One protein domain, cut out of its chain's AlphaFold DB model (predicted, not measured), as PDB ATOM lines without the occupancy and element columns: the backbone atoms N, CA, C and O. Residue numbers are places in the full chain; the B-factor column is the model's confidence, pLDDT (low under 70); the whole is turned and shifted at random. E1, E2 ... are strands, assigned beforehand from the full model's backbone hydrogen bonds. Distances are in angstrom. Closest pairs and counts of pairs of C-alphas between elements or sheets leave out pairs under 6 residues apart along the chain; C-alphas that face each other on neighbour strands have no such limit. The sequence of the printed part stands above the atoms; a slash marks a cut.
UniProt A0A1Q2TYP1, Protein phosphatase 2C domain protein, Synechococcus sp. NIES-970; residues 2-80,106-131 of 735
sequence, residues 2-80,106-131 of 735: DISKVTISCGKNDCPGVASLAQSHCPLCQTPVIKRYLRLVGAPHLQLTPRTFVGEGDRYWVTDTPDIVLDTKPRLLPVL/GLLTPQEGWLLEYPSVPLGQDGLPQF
ATOM      1  N   ASP A   2     114.393 112.274 149.732       73.19
ATOM      2  CA  ASP A   2     114.673 113.354 150.699       73.19
ATOM      3  C   ASP A   2     115.182 114.586 149.938       73.19
ATOM      4  O   ASP A   2     116.049 114.455 149.073       73.19
ATOM      5  N   ILE A   3     114.622 115.756 150.238       73.38
ATOM      6  CA  ILE A   3     114.899 117.009 149.531       73.38
ATOM      7  C   ILE A   3     116.351 117.461 149.688       73.38
ATOM      8  O   ILE A   3     116.917 118.055 148.776       73.38
ATOM      9  N   SER A   4     116.992 117.071 150.795       72.69
ATOM     10  CA  SER A   4     118.416 117.309 151.064       72.69
ATOM     11  C   SER A   4     119.356 116.706 150.010       72.69
ATOM     12  O   SER A   4     120.524 117.080 149.934       72.69
ATOM     13  N   LYS A   5     118.853 115.771 149.194       81.44
ATOM     14  CA  LYS A   5     119.604 115.071 148.147       81.44
ATOM     15  C   LYS A   5     119.368 115.635 146.747       81.44
ATOM     16  O   LYS A   5     119.966 115.128 145.802       81.44
ATOM     17  N   VAL A   6     118.485 116.623 146.592       89.19
ATOM     18  CA  VAL A   6     118.243 117.276 145.301       89.19
ATOM     19  C   VAL A   6     119.384 118.252 145.032       89.19
ATOM     20  O   VAL A   6     119.706 119.104 145.862       89.19
ATOM     21  N   THR A   7     120.002 118.114 143.865       93.12
ATOM     22  CA  THR A   7     121.126 118.943 143.429       93.12
ATOM     23  C   THR A   7     120.830 119.558 142.071       93.12
ATOM     24  O   THR A   7     120.212 118.909 141.232       93.12
ATOM     25  N   ILE A   8     121.302 120.780 141.848       95.31
ATOM     26  CA  ILE A   8     121.130 121.544 140.613       95.31
ATOM     27  C   ILE A   8     122.488 121.656 139.918       95.31
ATOM     28  O   ILE A   8     123.468 122.098 140.523       95.31
ATOM     29  N   SER A   9     122.552 121.261 138.650       94.06
ATOM     30  CA  SER A   9     123.747 121.421 137.821       94.06
ATOM     31  C   SER A   9     124.037 122.895 137.546       94.06
ATOM     32  O   SER A   9     123.123 123.696 137.350       94.06
ATOM     33  N   CYS A  10     125.316 123.264 137.495       91.12
ATOM     34  CA  CYS A  10     125.722 124.619 137.144       91.12
ATOM     35  C   CYS A  10     125.234 124.994 135.735       91.12
ATOM     36  O   CYS A  10     125.344 124.203 134.800       91.12
ATOM     37  N   GLY A  11     124.708 126.214 135.586       86.12
ATOM     38  CA  GLY A  11     124.271 126.746 134.293       86.12
ATOM     39  C   GLY A  11     125.417 127.232 133.399       86.12
ATOM     40  O   GLY A  11     125.219 127.378 132.200       86.12
ATOM     41  N   LYS A  12     126.618 127.464 133.952       84.88
ATOM     42  CA  LYS A  12     127.774 127.935 133.176       84.88
ATOM     43  C   LYS A  12     128.267 126.833 132.237       84.88
ATOM     44  O   LYS A  12     128.531 125.714 132.687       84.88
ATOM     45  N   ASN A  13     128.465 127.183 130.965       76.25
ATOM     46  CA  ASN A  13     129.113 126.296 130.004       76.25
ATOM     47  C   ASN A  13     130.481 125.848 130.546       76.25
ATOM     48  O   ASN A  13     131.243 126.634 131.106       76.25
ATOM     49  N   ASP A  14     130.718 124.538 130.466       85.50
ATOM     50  CA  ASP A  14     131.962 123.859 130.858       85.50
ATOM     51  C   ASP A  14     132.262 123.792 132.361       85.50
ATOM     52  O   ASP A  14     133.337 123.355 132.774       85.50
ATOM     53  N   CYS A  15     131.287 124.125 133.213       88.75
ATOM     54  CA  CYS A  15     131.378 123.849 134.642       88.75
ATOM     55  C   CYS A  15     130.665 122.530 135.000       88.75
ATOM     56  O   CYS A  15     129.438 122.463 134.913       88.75
ATOM     57  N   PRO A  16     131.376 121.493 135.490       92.31
ATOM     58  CA  PRO A  16     130.756 120.245 135.952       92.31
ATOM     59  C   PRO A  16     130.174 120.356 137.374       92.31
ATOM     60  O   PRO A  16     129.824 119.351 137.990       92.31
ATOM     61  N   GLY A  17     130.137 121.564 137.942       92.81
ATOM     62  CA  GLY A  17     129.735 121.789 139.323       92.81
ATOM     63  C   GLY A  17     128.260 121.497 139.551       92.81
ATOM     64  O   GLY A  17     127.413 121.778 138.706       92.81
ATOM     65  N   VAL A  18     127.958 120.977 140.735       94.00
ATOM     66  CA  VAL A  18     126.593 120.716 141.189       94.00
ATOM     67  C   VAL A  18     126.419 121.396 142.538       94.00
ATOM     68  O   VAL A  18     127.304 121.321 143.393       94.00
ATOM     69  N   ALA A  19     125.302 122.085 142.716       93.38
ATOM     70  CA  ALA A  19     124.968 122.787 143.942       93.38
ATOM     71  C   ALA A  19     123.792 122.101 144.639       93.38
ATOM     72  O   ALA A  19     122.847 121.645 144.000       93.38
ATOM     73  N   SER A  20     123.840 122.035 145.963       92.19
ATOM     74  CA  SER A  20     122.661 121.722 146.773       92.19
ATOM     75  C   SER A  20     121.642 122.860 146.701       92.19
ATOM     76  O   SER A  20     121.996 124.003 146.409       92.19
ATOM     77  N   LEU A  21     120.383 122.567 147.029       89.69
ATOM     78  CA  LEU A  21     119.311 123.560 146.966       89.69
ATOM     79  C   LEU A  21     119.563 124.801 147.846       89.69
ATOM     80  O   LEU A  21     119.207 125.908 147.454       89.69
ATOM     81  N   ALA A  22     120.239 124.651 148.988       88.25
ATOM     82  CA  ALA A  22     120.546 125.765 149.891       88.25
ATOM     83  C   ALA A  22     121.667 126.687 149.373       88.25
ATOM     84  O   ALA A  22     121.793 127.828 149.812       88.25
ATOM     85  N   GLN A  23     122.495 126.230 148.431       90.44
ATOM     86  CA  GLN A  23     123.584 127.045 147.895       90.44
ATOM     87  C   GLN A  23     123.048 128.076 146.894       90.44
ATOM     88  O   GLN A  23     122.187 127.779 146.065       90.44
ATOM     89  N   SER A  24     123.542 129.312 146.983       87.31
ATOM     90  CA  SER A  24     123.228 130.391 146.034       87.31
ATOM     91  C   SER A  24     124.191 130.434 144.847       87.31
ATOM     92  O   SER A  24     123.827 130.921 143.783       87.31
ATOM     93  N   HIS A  25     125.399 129.890 145.010       91.00
ATOM     94  CA  HIS A  25     126.452 129.890 143.997       91.00
ATOM     95  C   HIS A  25     127.026 128.487 143.813       91.00
ATOM     96  O   HIS A  25     127.061 127.674 144.740       91.00
ATOM     97  N   CYS A  26     127.489 128.213 142.597       92.06
ATOM     98  CA  CYS A  26     128.150 126.968 142.259       92.06
ATOM     99  C   CYS A  26     129.438 126.839 143.085       92.06
ATOM    100  O   CYS A  26     130.283 127.735 143.024       92.06
ATOM    101  N   PRO A  27     129.648 125.725 143.810       93.75
ATOM    102  CA  PRO A  27     130.815 125.572 144.675       93.75
ATOM    103  C   PRO A  27     132.146 125.552 143.907       93.75
ATOM    104  O   PRO A  27     133.185 125.805 144.509       93.75
ATOM    105  N   LEU A  28     132.127 125.268 142.598       94.06
ATOM    106  CA  LEU A  28     133.332 125.216 141.766       94.06
ATOM    107  C   LEU A  28     133.677 126.567 141.133       94.06
ATOM    108  O   LEU A  28     134.775 127.073 141.329       94.06
ATOM    109  N   CYS A  29     132.755 127.149 140.363       90.38
ATOM    110  CA  CYS A  29     133.035 128.340 139.554       90.38
ATOM    111  C   CYS A  29     132.444 129.636 140.117       90.38
ATOM    112  O   CYS A  29     132.593 130.680 139.489       90.38
ATOM    113  N   GLN A  30     131.740 129.569 141.253       89.00
ATOM    114  CA  GLN A  30     131.075 130.707 141.899       89.00
ATOM    115  C   GLN A  30     130.028 131.419 141.026       89.00
ATOM    116  O   GLN A  30     129.597 132.517 141.355       89.00
ATOM    117  N   THR A  31     129.571 130.809 139.930       85.31
ATOM    118  CA  THR A  31     128.431 131.329 139.162       85.31
ATOM    119  C   THR A  31     127.147 131.162 139.980       85.31
ATOM    120  O   THR A  31     126.967 130.084 140.561       85.31
ATOM    121  N   PRO A  32     126.256 132.171 140.031       85.38
ATOM    122  CA  PRO A  32     124.941 132.034 140.650       85.38
ATOM    123  C   PRO A  32     124.189 130.798 140.138       85.38
ATOM    124  O   PRO A  32     124.224 130.469 138.950       85.38
ATOM    125  N   VAL A  33     123.544 130.068 141.046       88.00
ATOM    126  CA  VAL A  33     122.779 128.859 140.711       88.00
ATOM    127  C   VAL A  33     121.354 129.260 140.366       88.00
ATOM    128  O   VAL A  33     120.641 129.810 141.203       88.00
ATOM    129  N   ILE A  34     120.923 128.935 139.148       88.06
ATOM    130  CA  ILE A  34     119.566 129.209 138.674       88.06
ATOM    131  C   ILE A  34     118.601 128.203 139.309       88.06
ATOM    132  O   ILE A  34     118.663 127.006 139.026       88.06
ATOM    133  N   LYS A  35     117.696 128.691 140.160       91.62
ATOM    134  CA  LYS A  35     116.636 127.897 140.800       91.62
ATOM    135  C   LYS A  35     115.309 128.169 140.101       91.62
ATOM    136  O   LYS A  35     114.522 129.003 140.540       91.62
ATOM    137  N   ARG A  36     115.090 127.485 138.979       93.81
ATOM    138  CA  ARG A  36     113.913 127.686 138.127       93.81
ATOM    139  C   ARG A  36     112.781 126.750 138.539       93.81
ATOM    140  O   ARG A  36     112.829 125.551 138.261       93.81
ATOM    141  N   TYR A  37     111.775 127.313 139.197       96.38
ATOM    142  CA  TYR A  37     110.525 126.627 139.502       96.38
ATOM    143  C   TYR A  37     109.500 126.892 138.400       96.38
ATOM    144  O   TYR A  37     109.292 128.037 138.008       96.38
ATOM    145  N   LEU A  38     108.876 125.826 137.907       97.12
ATOM    146  CA  LEU A  38     107.996 125.835 136.745       97.12
ATOM    147  C   LEU A  38     106.643 125.228 137.099       97.12
ATOM    148  O   LEU A  38     106.590 124.229 137.823       97.12
ATOM    149  N   ARG A  39     105.562 125.788 136.549       96.69
ATOM    150  CA  ARG A  39     104.213 125.220 136.689       96.69
ATOM    151  C   ARG A  39     103.827 124.394 135.473       96.69
ATOM    152  O   ARG A  39     103.951 124.849 134.344       96.69
ATOM    153  N   LEU A  40     103.295 123.205 135.712       96.19
ATOM    154  CA  LEU A  40     102.746 122.315 134.700       96.19
ATOM    155  C   LEU A  40     101.299 122.702 134.342       96.19
ATOM    156  O   LEU A  40     100.428 122.764 135.208       96.19
ATOM    157  N   VAL A  41     101.016 122.877 133.050       94.75
ATOM    158  CA  VAL A  41      99.671 123.121 132.500       94.75
ATOM    159  C   VAL A  41      99.399 122.260 131.260       94.75
ATOM    160  O   VAL A  41     100.272 121.563 130.750       94.75
ATOM    161  N   GLY A  42      98.154 122.269 130.769       84.56
ATOM    162  CA  GLY A  42      97.786 121.608 129.508       84.56
ATOM    163  C   GLY A  42      97.669 120.079 129.561       84.56
ATOM    164  O   GLY A  42      97.321 119.477 128.552       84.56
ATOM    165  N   ALA A  43      97.879 119.456 130.726       82.25
ATOM    166  CA  ALA A  43      97.792 118.008 130.917       82.25
ATOM    167  C   ALA A  43      96.837 117.647 132.078       82.25
ATOM    168  O   ALA A  43      97.281 117.245 133.151       82.25
ATOM    169  N   PRO A  44      95.506 117.778 131.907       75.50
ATOM    170  CA  PRO A  44      94.536 117.643 133.005       75.50
ATOM    171  C   PRO A  44      94.474 116.238 133.626       75.50
ATOM    172  O   PRO A  44      93.977 116.075 134.739       75.50
ATOM    173  N   HIS A  45      94.961 115.217 132.916       80.88
ATOM    174  CA  HIS A  45      95.011 113.831 133.392       80.88
ATOM    175  C   HIS A  45      96.370 113.441 133.985       80.88
ATOM    176  O   HIS A  45      96.502 112.355 134.548       80.88
ATOM    177  N   LEU A  46      97.375 114.308 133.860       86.31
ATOM    178  CA  LEU A  46      98.715 114.055 134.356       86.31
ATOM    179  C   LEU A  46      98.781 114.400 135.843       86.31
ATOM    180  O   LEU A  46      98.631 115.553 136.237       86.31
ATOM    181  N   GLN A  47      99.022 113.389 136.671       87.00
ATOM    182  CA  GLN A  47      99.287 113.562 138.096       87.00
ATOM    183  C   GLN A  47     100.739 113.199 138.366       87.00
ATOM    184  O   GLN A  47     101.109 112.023 138.351       87.00
ATOM    185  N   LEU A  48     101.574 114.212 138.586       92.50
ATOM    186  CA  LEU A  48     102.956 113.978 138.977       92.50
ATOM    187  C   LEU A  48     103.001 113.541 140.442       92.50
ATOM    188  O   LEU A  48     102.259 114.041 141.287       92.50
ATOM    189  N   THR A  49     103.871 112.586 140.751       94.31
ATOM    190  CA  THR A  49     104.055 112.138 142.133       94.31
ATOM    191  C   THR A  49     104.988 113.119 142.853       94.31
ATOM    192  O   THR A  49     106.072 113.389 142.344       94.31
ATOM    193  N   PRO A  50     104.623 113.658 144.030       95.25
ATOM    194  CA  PRO A  50     105.516 114.529 144.789       95.25
ATOM    195  C   PRO A  50     106.864 113.878 145.114       95.25
ATOM    196  O   PRO A  50     106.944 112.683 145.416       95.25
ATOM    197  N   ARG A  51     107.930 114.684 145.131       93.56
ATOM    198  CA  ARG A  51     109.300 114.275 145.492       93.56
ATOM    199  C   ARG A  51     109.895 113.175 144.607       93.56
ATOM    200  O   ARG A  51     110.735 112.395 145.091       93.56
ATOM    201  N   THR A  52     109.486 113.108 143.343       94.69
ATOM    202  CA  THR A  52     110.080 112.248 142.307       94.69
ATOM    203  C   THR A  52     110.715 113.085 141.202       94.69
ATOM    204  O   THR A  52     110.436 114.275 141.085       94.69
ATOM    205  N   PHE A  53     111.562 112.463 140.386       94.62
ATOM    206  CA  PHE A  53     112.045 113.069 139.149       94.62
ATOM    207  C   PHE A  53     111.138 112.693 137.979       94.62
ATOM    208  O   PHE A  53     110.569 111.601 137.953       94.62
ATOM    209  N   VAL A  54     110.967 113.635 137.058       94.50
ATOM    210  CA  VAL A  54     110.190 113.504 135.825       94.50
ATOM    211  C   VAL A  54     110.907 114.234 134.690       94.50
ATOM    212  O   VAL A  54     111.910 114.924 134.896       94.50
ATOM    213  N   GLY A  55     110.370 114.107 133.480       92.06
ATOM    214  CA  GLY A  55     111.013 114.619 132.282       92.06
ATOM    215  C   GLY A  55     112.101 113.692 131.747       92.06
ATOM    216  O   GLY A  55     112.602 112.805 132.441       92.06
ATOM    217  N   GLU A  56     112.487 113.921 130.501       89.12
ATOM    218  CA  GLU A  56     113.578 113.202 129.863       89.12
ATOM    219  C   GLU A  56     114.884 113.327 130.664       89.12
ATOM    220  O   GLU A  56     115.308 114.414 131.068       89.12
ATOM    221  N   GLY A  57     115.503 112.176 130.938       89.56
ATOM    222  CA  GLY A  57     116.735 112.092 131.714       89.56
ATOM    223  C   GLY A  57     116.612 112.575 133.162       89.56
ATOM    224  O   GLY A  57     117.609 113.068 133.687       89.56
ATOM    225  N   ASP A  58     115.441 112.478 133.801       92.88
ATOM    226  CA  ASP A  58     115.218 112.889 135.199       92.88
ATOM    227  C   ASP A  58     115.597 114.361 135.455       92.88
ATOM    228  O   ASP A  58     116.275 114.706 136.425       92.88
ATOM    229  N   ARG A  59     115.218 115.251 134.531       94.81
ATOM    230  CA  ARG A  59     115.574 116.675 134.586       94.81
ATOM    231  C   ARG A  59     114.814 117.455 135.658       94.81
ATOM    232  O   ARG A  59     115.402 118.324 136.306       94.81
ATOM    233  N   TYR A  60     113.525 117.191 135.828       96.00
ATOM    234  CA  TYR A  60     112.658 118.019 136.659       96.00
ATOM    235  C   TYR A  60     112.318 117.304 137.960       96.00
ATOM    236  O   TYR A  60     111.841 116.171 137.949       96.00
ATOM    237  N   TRP A  61     112.539 117.968 139.092       95.75
ATOM    238  CA  TRP A  61     112.162 117.445 140.401       95.75
ATOM    239  C   TRP A  61     110.787 117.974 140.812       95.75
ATOM    240  O   TRP A  61     110.589 119.183 140.891       95.75
ATOM    241  N   VAL A  62     109.838 117.081 141.088       95.75
ATOM    242  CA  VAL A  62     108.473 117.441 141.498       95.75
ATOM    243  C   VAL A  62     108.473 117.849 142.967       95.75
ATOM    244  O   VAL A  62     108.914 117.082 143.828       95.75
ATOM    245  N   THR A  63     107.955 119.043 143.257       94.88
ATOM    246  CA  THR A  63     107.870 119.558 144.629       94.88
ATOM    247  C   THR A  63     106.781 118.846 145.446       94.88
ATOM    248  O   THR A  63     106.174 117.872 144.997       94.88
ATOM    249  N   ASP A  64     106.518 119.320 146.668       93.25
ATOM    250  CA  ASP A  64     105.362 118.861 147.453       93.25
ATOM    251  C   ASP A  64     104.022 119.252 146.804       93.25
ATOM    252  O   ASP A  64     102.991 118.638 147.085       93.25
ATOM    253  N   THR A  65     104.047 120.225 145.893       93.75
ATOM    254  CA  THR A  65     102.927 120.626 145.049       93.75
ATOM    255  C   THR A  65     103.057 119.929 143.682       93.75
ATOM    256  O   THR A  65     103.992 120.229 142.940       93.75
ATOM    257  N   PRO A  66     102.159 118.981 143.333       92.06
ATOM    258  CA  PRO A  66     102.317 118.104 142.166       92.06
ATOM    259  C   PRO A  66     102.481 118.798 140.811       92.06
ATOM    260  O   PRO A  66     103.096 118.234 139.917       92.06
ATOM    261  N   ASP A  67     101.922 119.989 140.621       94.06
ATOM    262  CA  ASP A  67     102.025 120.740 139.371       94.06
ATOM    263  C   ASP A  67     103.178 121.749 139.365       94.06
ATOM    264  O   ASP A  67     103.318 122.494 138.401       94.06
ATOM    265  N   ILE A  68     104.029 121.757 140.395       96.19
ATOM    266  CA  ILE A  68     105.237 122.581 140.457       96.19
ATOM    267  C   ILE A  68     106.478 121.692 140.423       96.19
ATOM    268  O   ILE A  68     106.640 120.779 141.243       96.19
ATOM    269  N   VAL A  69     107.390 122.001 139.503       96.31
ATOM    270  CA  VAL A  69     108.662 121.293 139.331       96.31
ATOM    271  C   VAL A  69     109.857 122.245 139.391       96.31
ATOM    272  O   VAL A  69     109.751 123.406 139.019       96.31
ATOM    273  N   LEU A  70     111.006 121.750 139.845       96.38
ATOM    274  CA  LEU A  70     112.298 122.438 139.814       96.38
ATOM    275  C   LEU A  70     113.142 121.898 138.653       96.38
ATOM    276  O   LEU A  70     113.373 120.690 138.578       96.38
ATOM    277  N   ASP A  71     113.647 122.774 137.786       96.19
ATOM    278  CA  ASP A  71     114.646 122.410 136.776       96.19
ATOM    279  C   ASP A  71     116.012 122.172 137.436       96.19
ATOM    280  O   ASP A  71     116.668 123.101 137.907       96.19
ATOM    281  N   THR A  72     116.454 120.913 137.476       95.69
ATOM    282  CA  THR A  72     117.753 120.550 138.068       95.69
ATOM    283  C   THR A  72     118.901 120.582 137.063       95.69
ATOM    284  O   THR A  72     120.062 120.428 137.450       95.69
ATOM    285  N   LYS A  73     118.609 120.806 135.774       94.25
ATOM    286  CA  LYS A  73     119.603 120.834 134.692       94.25
ATOM    287  C   LYS A  73     119.435 122.096 133.838       94.25
ATOM    288  O   LYS A  73     119.199 121.981 132.636       94.25
ATOM    289  N   PRO A  74     119.628 123.294 134.420       90.75
ATOM    290  CA  PRO A  74     119.361 124.567 133.746       90.75
ATOM    291  C   PRO A  74     120.237 124.829 132.510       90.75
ATOM    292  O   PRO A  74     119.891 125.695 131.716       90.75
ATOM    293  N   ARG A  75     121.346 124.091 132.329       87.44
ATOM    294  CA  ARG A  75     122.189 124.142 131.119       87.44
ATOM    295  C   ARG A  75     121.496 123.555 129.885       87.44
ATOM    296  O   ARG A  75     121.828 123.923 128.765       87.44
ATOM    297  N   LEU A  76     120.587 122.598 130.070       89.06
ATOM    298  CA  LEU A  76     119.906 121.962 128.948       89.06
ATOM    299  C   LEU A  76     118.818 122.897 128.422       89.06
ATOM    300  O   LEU A  76     118.016 123.420 129.198       89.06
ATOM    301  N   LEU A  77     118.741 123.066 127.106       88.75
ATOM    302  CA  LEU A  77     117.616 123.772 126.497       88.75
ATOM    303  C   LEU A  77     116.310 123.007 126.770       88.75
ATOM    304  O   LEU A  77     116.341 121.779 126.924       88.75
ATOM    305  N   PRO A  78     115.173 123.702 126.934       89.31
ATOM    306  CA  PRO A  78     113.883 123.034 127.053       89.31
ATOM    307  C   PRO A  78     113.562 122.230 125.787       89.31
ATOM    308  O   PRO A  78     114.183 122.412 124.742       89.31
ATOM    309  N   VAL A  79     112.587 121.323 125.877       88.06
ATOM    310  CA  VAL A  79     112.072 120.638 124.687       88.06
ATOM    311  C   VAL A  79     111.094 121.567 123.978       88.06
ATOM    312  O   VAL A  79     110.131 122.045 124.583       88.06
ATOM    313  N   LEU A  80     111.369 121.811 122.701       84.56
ATOM    314  CA  LEU A  80     110.707 122.808 121.864       84.56
ATOM    315  C   LEU A  80     109.837 122.109 120.813       84.56
ATOM    316  O   LEU A  80     110.066 120.945 120.477       84.56
ATOM    317  N   GLY A 106     108.600 125.493 127.937       94.12
ATOM    318  CA  GLY A 106     108.768 124.347 127.044       94.12
ATOM    319  C   GLY A 106     107.843 123.177 127.350       94.12
ATOM    320  O   GLY A 106     106.996 123.238 128.247       94.12
ATOM    321  N   LEU A 107     108.018 122.091 126.599       93.25
ATOM    322  CA  LEU A 107     107.246 120.862 126.747       93.25
ATOM    323  C   LEU A 107     107.909 119.908 127.754       93.25
ATOM    324  O   LEU A 107     109.119 119.679 127.737       93.25
ATOM    325  N   LEU A 108     107.103 119.304 128.621       93.06
ATOM    326  CA  LEU A 108     107.504 118.214 129.500       93.06
ATOM    327  C   LEU A 108     107.323 116.878 128.769       93.06
ATOM    328  O   LEU A 108     106.207 116.374 128.653       93.06
ATOM    329  N   THR A 109     108.415 116.275 128.305       87.31
ATOM    330  CA  THR A 109     108.415 114.952 127.656       87.31
ATOM    331  C   THR A 109     108.864 113.848 128.615       87.31
ATOM    332  O   THR A 109     109.765 114.079 129.421       87.31
ATOM    333  N   PRO A 110     108.295 112.626 128.543       82.56
ATOM    334  CA  PRO A 110     107.232 112.157 127.641       82.56
ATOM    335  C   PRO A 110     105.801 112.437 128.141       82.56
ATOM    336  O   PRO A 110     104.850 111.892 127.594       82.56
ATOM    337  N   GLN A 111     105.622 113.213 129.214       81.81
ATOM    338  CA  GLN A 111     104.314 113.392 129.853       81.81
ATOM    339  C   GLN A 111     103.351 114.338 129.098       81.81
ATOM    340  O   GLN A 111     102.179 114.412 129.462       81.81
ATOM    341  N   GLU A 112     103.833 115.043 128.069       85.75
ATOM    342  CA  GLU A 112     103.085 115.924 127.152       85.75
ATOM    343  C   GLU A 112     102.358 117.114 127.818       85.75
ATOM    344  O   GLU A 112     101.360 117.618 127.307       85.75
ATOM    345  N   GLY A 113     102.862 117.599 128.956       92.31
ATOM    346  CA  GLY A 113     102.397 118.850 129.568       92.31
ATOM    347  C   GLY A 113     103.295 120.041 129.240       92.31
ATOM    348  O   GLY A 113     104.418 119.866 128.786       92.31
ATOM    349  N   TRP A 114     102.820 121.255 129.490       95.38
ATOM    350  CA  TRP A 114     103.558 122.494 129.225       95.38
ATOM    351  C   TRP A 114     104.063 123.109 130.520       95.38
ATOM    352  O   TRP A 114     103.339 123.122 131.514       95.38
ATOM    353  N   LEU A 115     105.290 123.612 130.510       96.75
ATOM    354  CA  LEU A 115     105.921 124.248 131.657       96.75
ATOM    355  C   LEU A 115     105.853 125.766 131.508       96.75
ATOM    356  O   LEU A 115     106.222 126.303 130.467       96.75
ATOM    357  N   LEU A 116     105.384 126.438 132.553       97.12
ATOM    358  CA  LEU A 116     105.312 127.890 132.659       97.12
ATOM    359  C   LEU A 116     106.408 128.402 133.593       97.12
ATOM    360  O   LEU A 116     106.566 127.870 134.695       97.12
ATOM    361  N   GLU A 117     107.131 129.432 133.166       95.56
ATOM    362  CA  GLU A 117     108.131 130.157 133.952       95.56
ATOM    363  C   GLU A 117     107.554 131.494 134.435       95.56
ATOM    364  O   GLU A 117     106.810 132.167 133.721       95.56
ATOM    365  N   TYR A 118     107.892 131.871 135.669       93.62
ATOM    366  CA  TYR A 118     107.434 133.110 136.295       93.62
ATOM    367  C   TYR A 118     108.623 133.998 136.652       93.62
ATOM    368  O   TYR A 118     109.682 133.477 137.022       93.62
ATOM    369  N   PRO A 119     108.441 135.328 136.642       82.31
ATOM    370  CA  PRO A 119     109.482 136.247 137.072       82.31
ATOM    371  C   PRO A 119     109.785 136.062 138.567       82.31
ATOM    372  O   PRO A 119     108.874 136.016 139.394       82.31
ATOM    373  N   SER A 120     111.079 135.959 138.891       83.62
ATOM    374  CA  SER A 120     111.677 136.065 140.237       83.62
ATOM    375  C   SER A 120     110.938 135.365 141.399       83.62
ATOM    376  O   SER A 120     110.657 135.987 142.419       83.62
ATOM    377  N   VAL A 121     110.665 134.054 141.297       91.38
ATOM    378  CA  VAL A 121     110.013 133.271 142.376       91.38
ATOM    379  C   VAL A 121     110.692 133.506 143.744       91.38
ATOM    380  O   VAL A 121     111.895 133.266 143.865       91.38
ATOM    381  N   PRO A 122     109.957 133.930 144.794       90.19
ATOM    382  CA  PRO A 122     110.538 134.210 146.103       90.19
ATOM    383  C   PRO A 122     110.965 132.913 146.794       90.19
ATOM    384  O   PRO A 122     110.147 132.021 147.036       90.19
ATOM    385  N   LEU A 123     112.249 132.819 147.151       90.38
ATOM    386  CA  LEU A 123     112.836 131.622 147.759       90.38
ATOM    387  C   LEU A 123     113.186 131.826 149.239       90.38
ATOM    388  O   LEU A 123     113.562 132.919 149.670       90.38
ATOM    389  N   GLY A 124     113.051 130.762 150.026       89.25
ATOM    390  CA  GLY A 124     113.572 130.658 151.384       89.25
ATOM    391  C   GLY A 124     115.087 130.434 151.405       89.25
ATOM    392  O   GLY A 124     115.732 130.232 150.374       89.25
ATOM    393  N   GLN A 125     115.680 130.436 152.603       86.44
ATOM    394  CA  GLN A 125     117.118 130.171 152.780       86.44
ATOM    395  C   GLN A 125     117.518 128.739 152.386       86.44
ATOM    396  O   GLN A 125     118.665 128.481 152.033       86.44
ATOM    397  N   ASP A 126     116.567 127.813 152.432       88.44
ATOM    398  CA  ASP A 126     116.705 126.435 151.960       88.44
ATOM    399  C   ASP A 126     116.641 126.310 150.429       88.44
ATOM    400  O   ASP A 126     116.924 125.238 149.893       88.44
ATOM    401  N   GLY A 127     116.318 127.402 149.727       88.75
ATOM    402  CA  GLY A 127     116.163 127.468 148.280       88.75
ATOM    403  C   GLY A 127     114.812 126.985 147.763       88.75
ATOM    404  O   GLY A 127     114.660 126.918 146.548       88.75
ATOM    405  N   LEU A 128     113.854 126.674 148.644       91.38
ATOM    406  CA  LEU A 128     112.479 126.342 148.268       91.38
ATOM    407  C   LEU A 128     111.630 127.593 148.042       91.38
ATOM    408  O   LEU A 128     111.934 128.635 148.621       91.38
ATOM    409  N   PRO A 129     110.527 127.505 147.276       93.62
ATOM    410  CA  PRO A 129     109.560 128.590 147.187       93.62
ATOM    411  C   PRO A 129     109.002 128.922 148.574       93.62
ATOM    412  O   PRO A 129     108.608 128.024 149.320       93.62
ATOM    413  N   GLN A 130     108.937 130.211 148.914       93.00
ATOM    414  CA  GLN A 130     108.336 130.667 150.174       93.00
ATOM    415  C   GLN A 130     106.846 130.312 150.254       93.00
ATOM    416  O   GLN A 130     106.318 130.063 151.337       93.00
ATOM    417  N   PHE A 131     106.184 130.256 149.096       93.19
ATOM    418  CA  PHE A 131     104.797 129.838 148.951       93.19
ATOM    419  C   PHE A 131     104.741 128.534 148.148       93.19
ATOM    420  O   PHE A 131     105.328 128.475 147.067       93.19
TER     421      PHE A 131
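Overview. This is residues 2 to 80 and 106 to 131 of the 735 residues of the protein "Protein phosphatase 2C domain protein" of Synechococcus sp. NIES-970 (UniProt A0A1Q2TYP1). Little regular structure: loops surround one curled antiparallel sheet, E4-E5-E3-E7-E6, like part of a barrel, with hairpin E1-E2 toward one end of the long axis. The 105 printed residues have seven named strands, E1 to E7, holding 26 residues, and no named helix: all strand. The whole is compact, radius of gyration of the C-alphas 13.3 A, spanning 41 by 28 by 26 A.

Arrangement. Start at E1, residues 7 to 9, in a hairpin with E2, residues 18 to 20; N 8 and O 19 are 2.8 A apart. Next find E3, residues 37 to 41, antiparallel to its neighbour E5, residues 68 to 71; N 38 and O 69 are 2.8 A apart. E1 and E4, residues 60 to 62, are apart.

Along the chain. Find E1's start, C-alpha 7, at (121.126, 118.943, 143.429). E6 is residues 106 to 108; E7, residues 113 to 117, runs 13.4 A to C-alpha 117 at (108.131, 130.157, 133.952).

Size, cuts and confidence. Across the cut, C-alphas 80 and 106 are 5.7 A apart. Links E2 to E3 and E3 to E4 are long. No printed residue is under pLDDT 70.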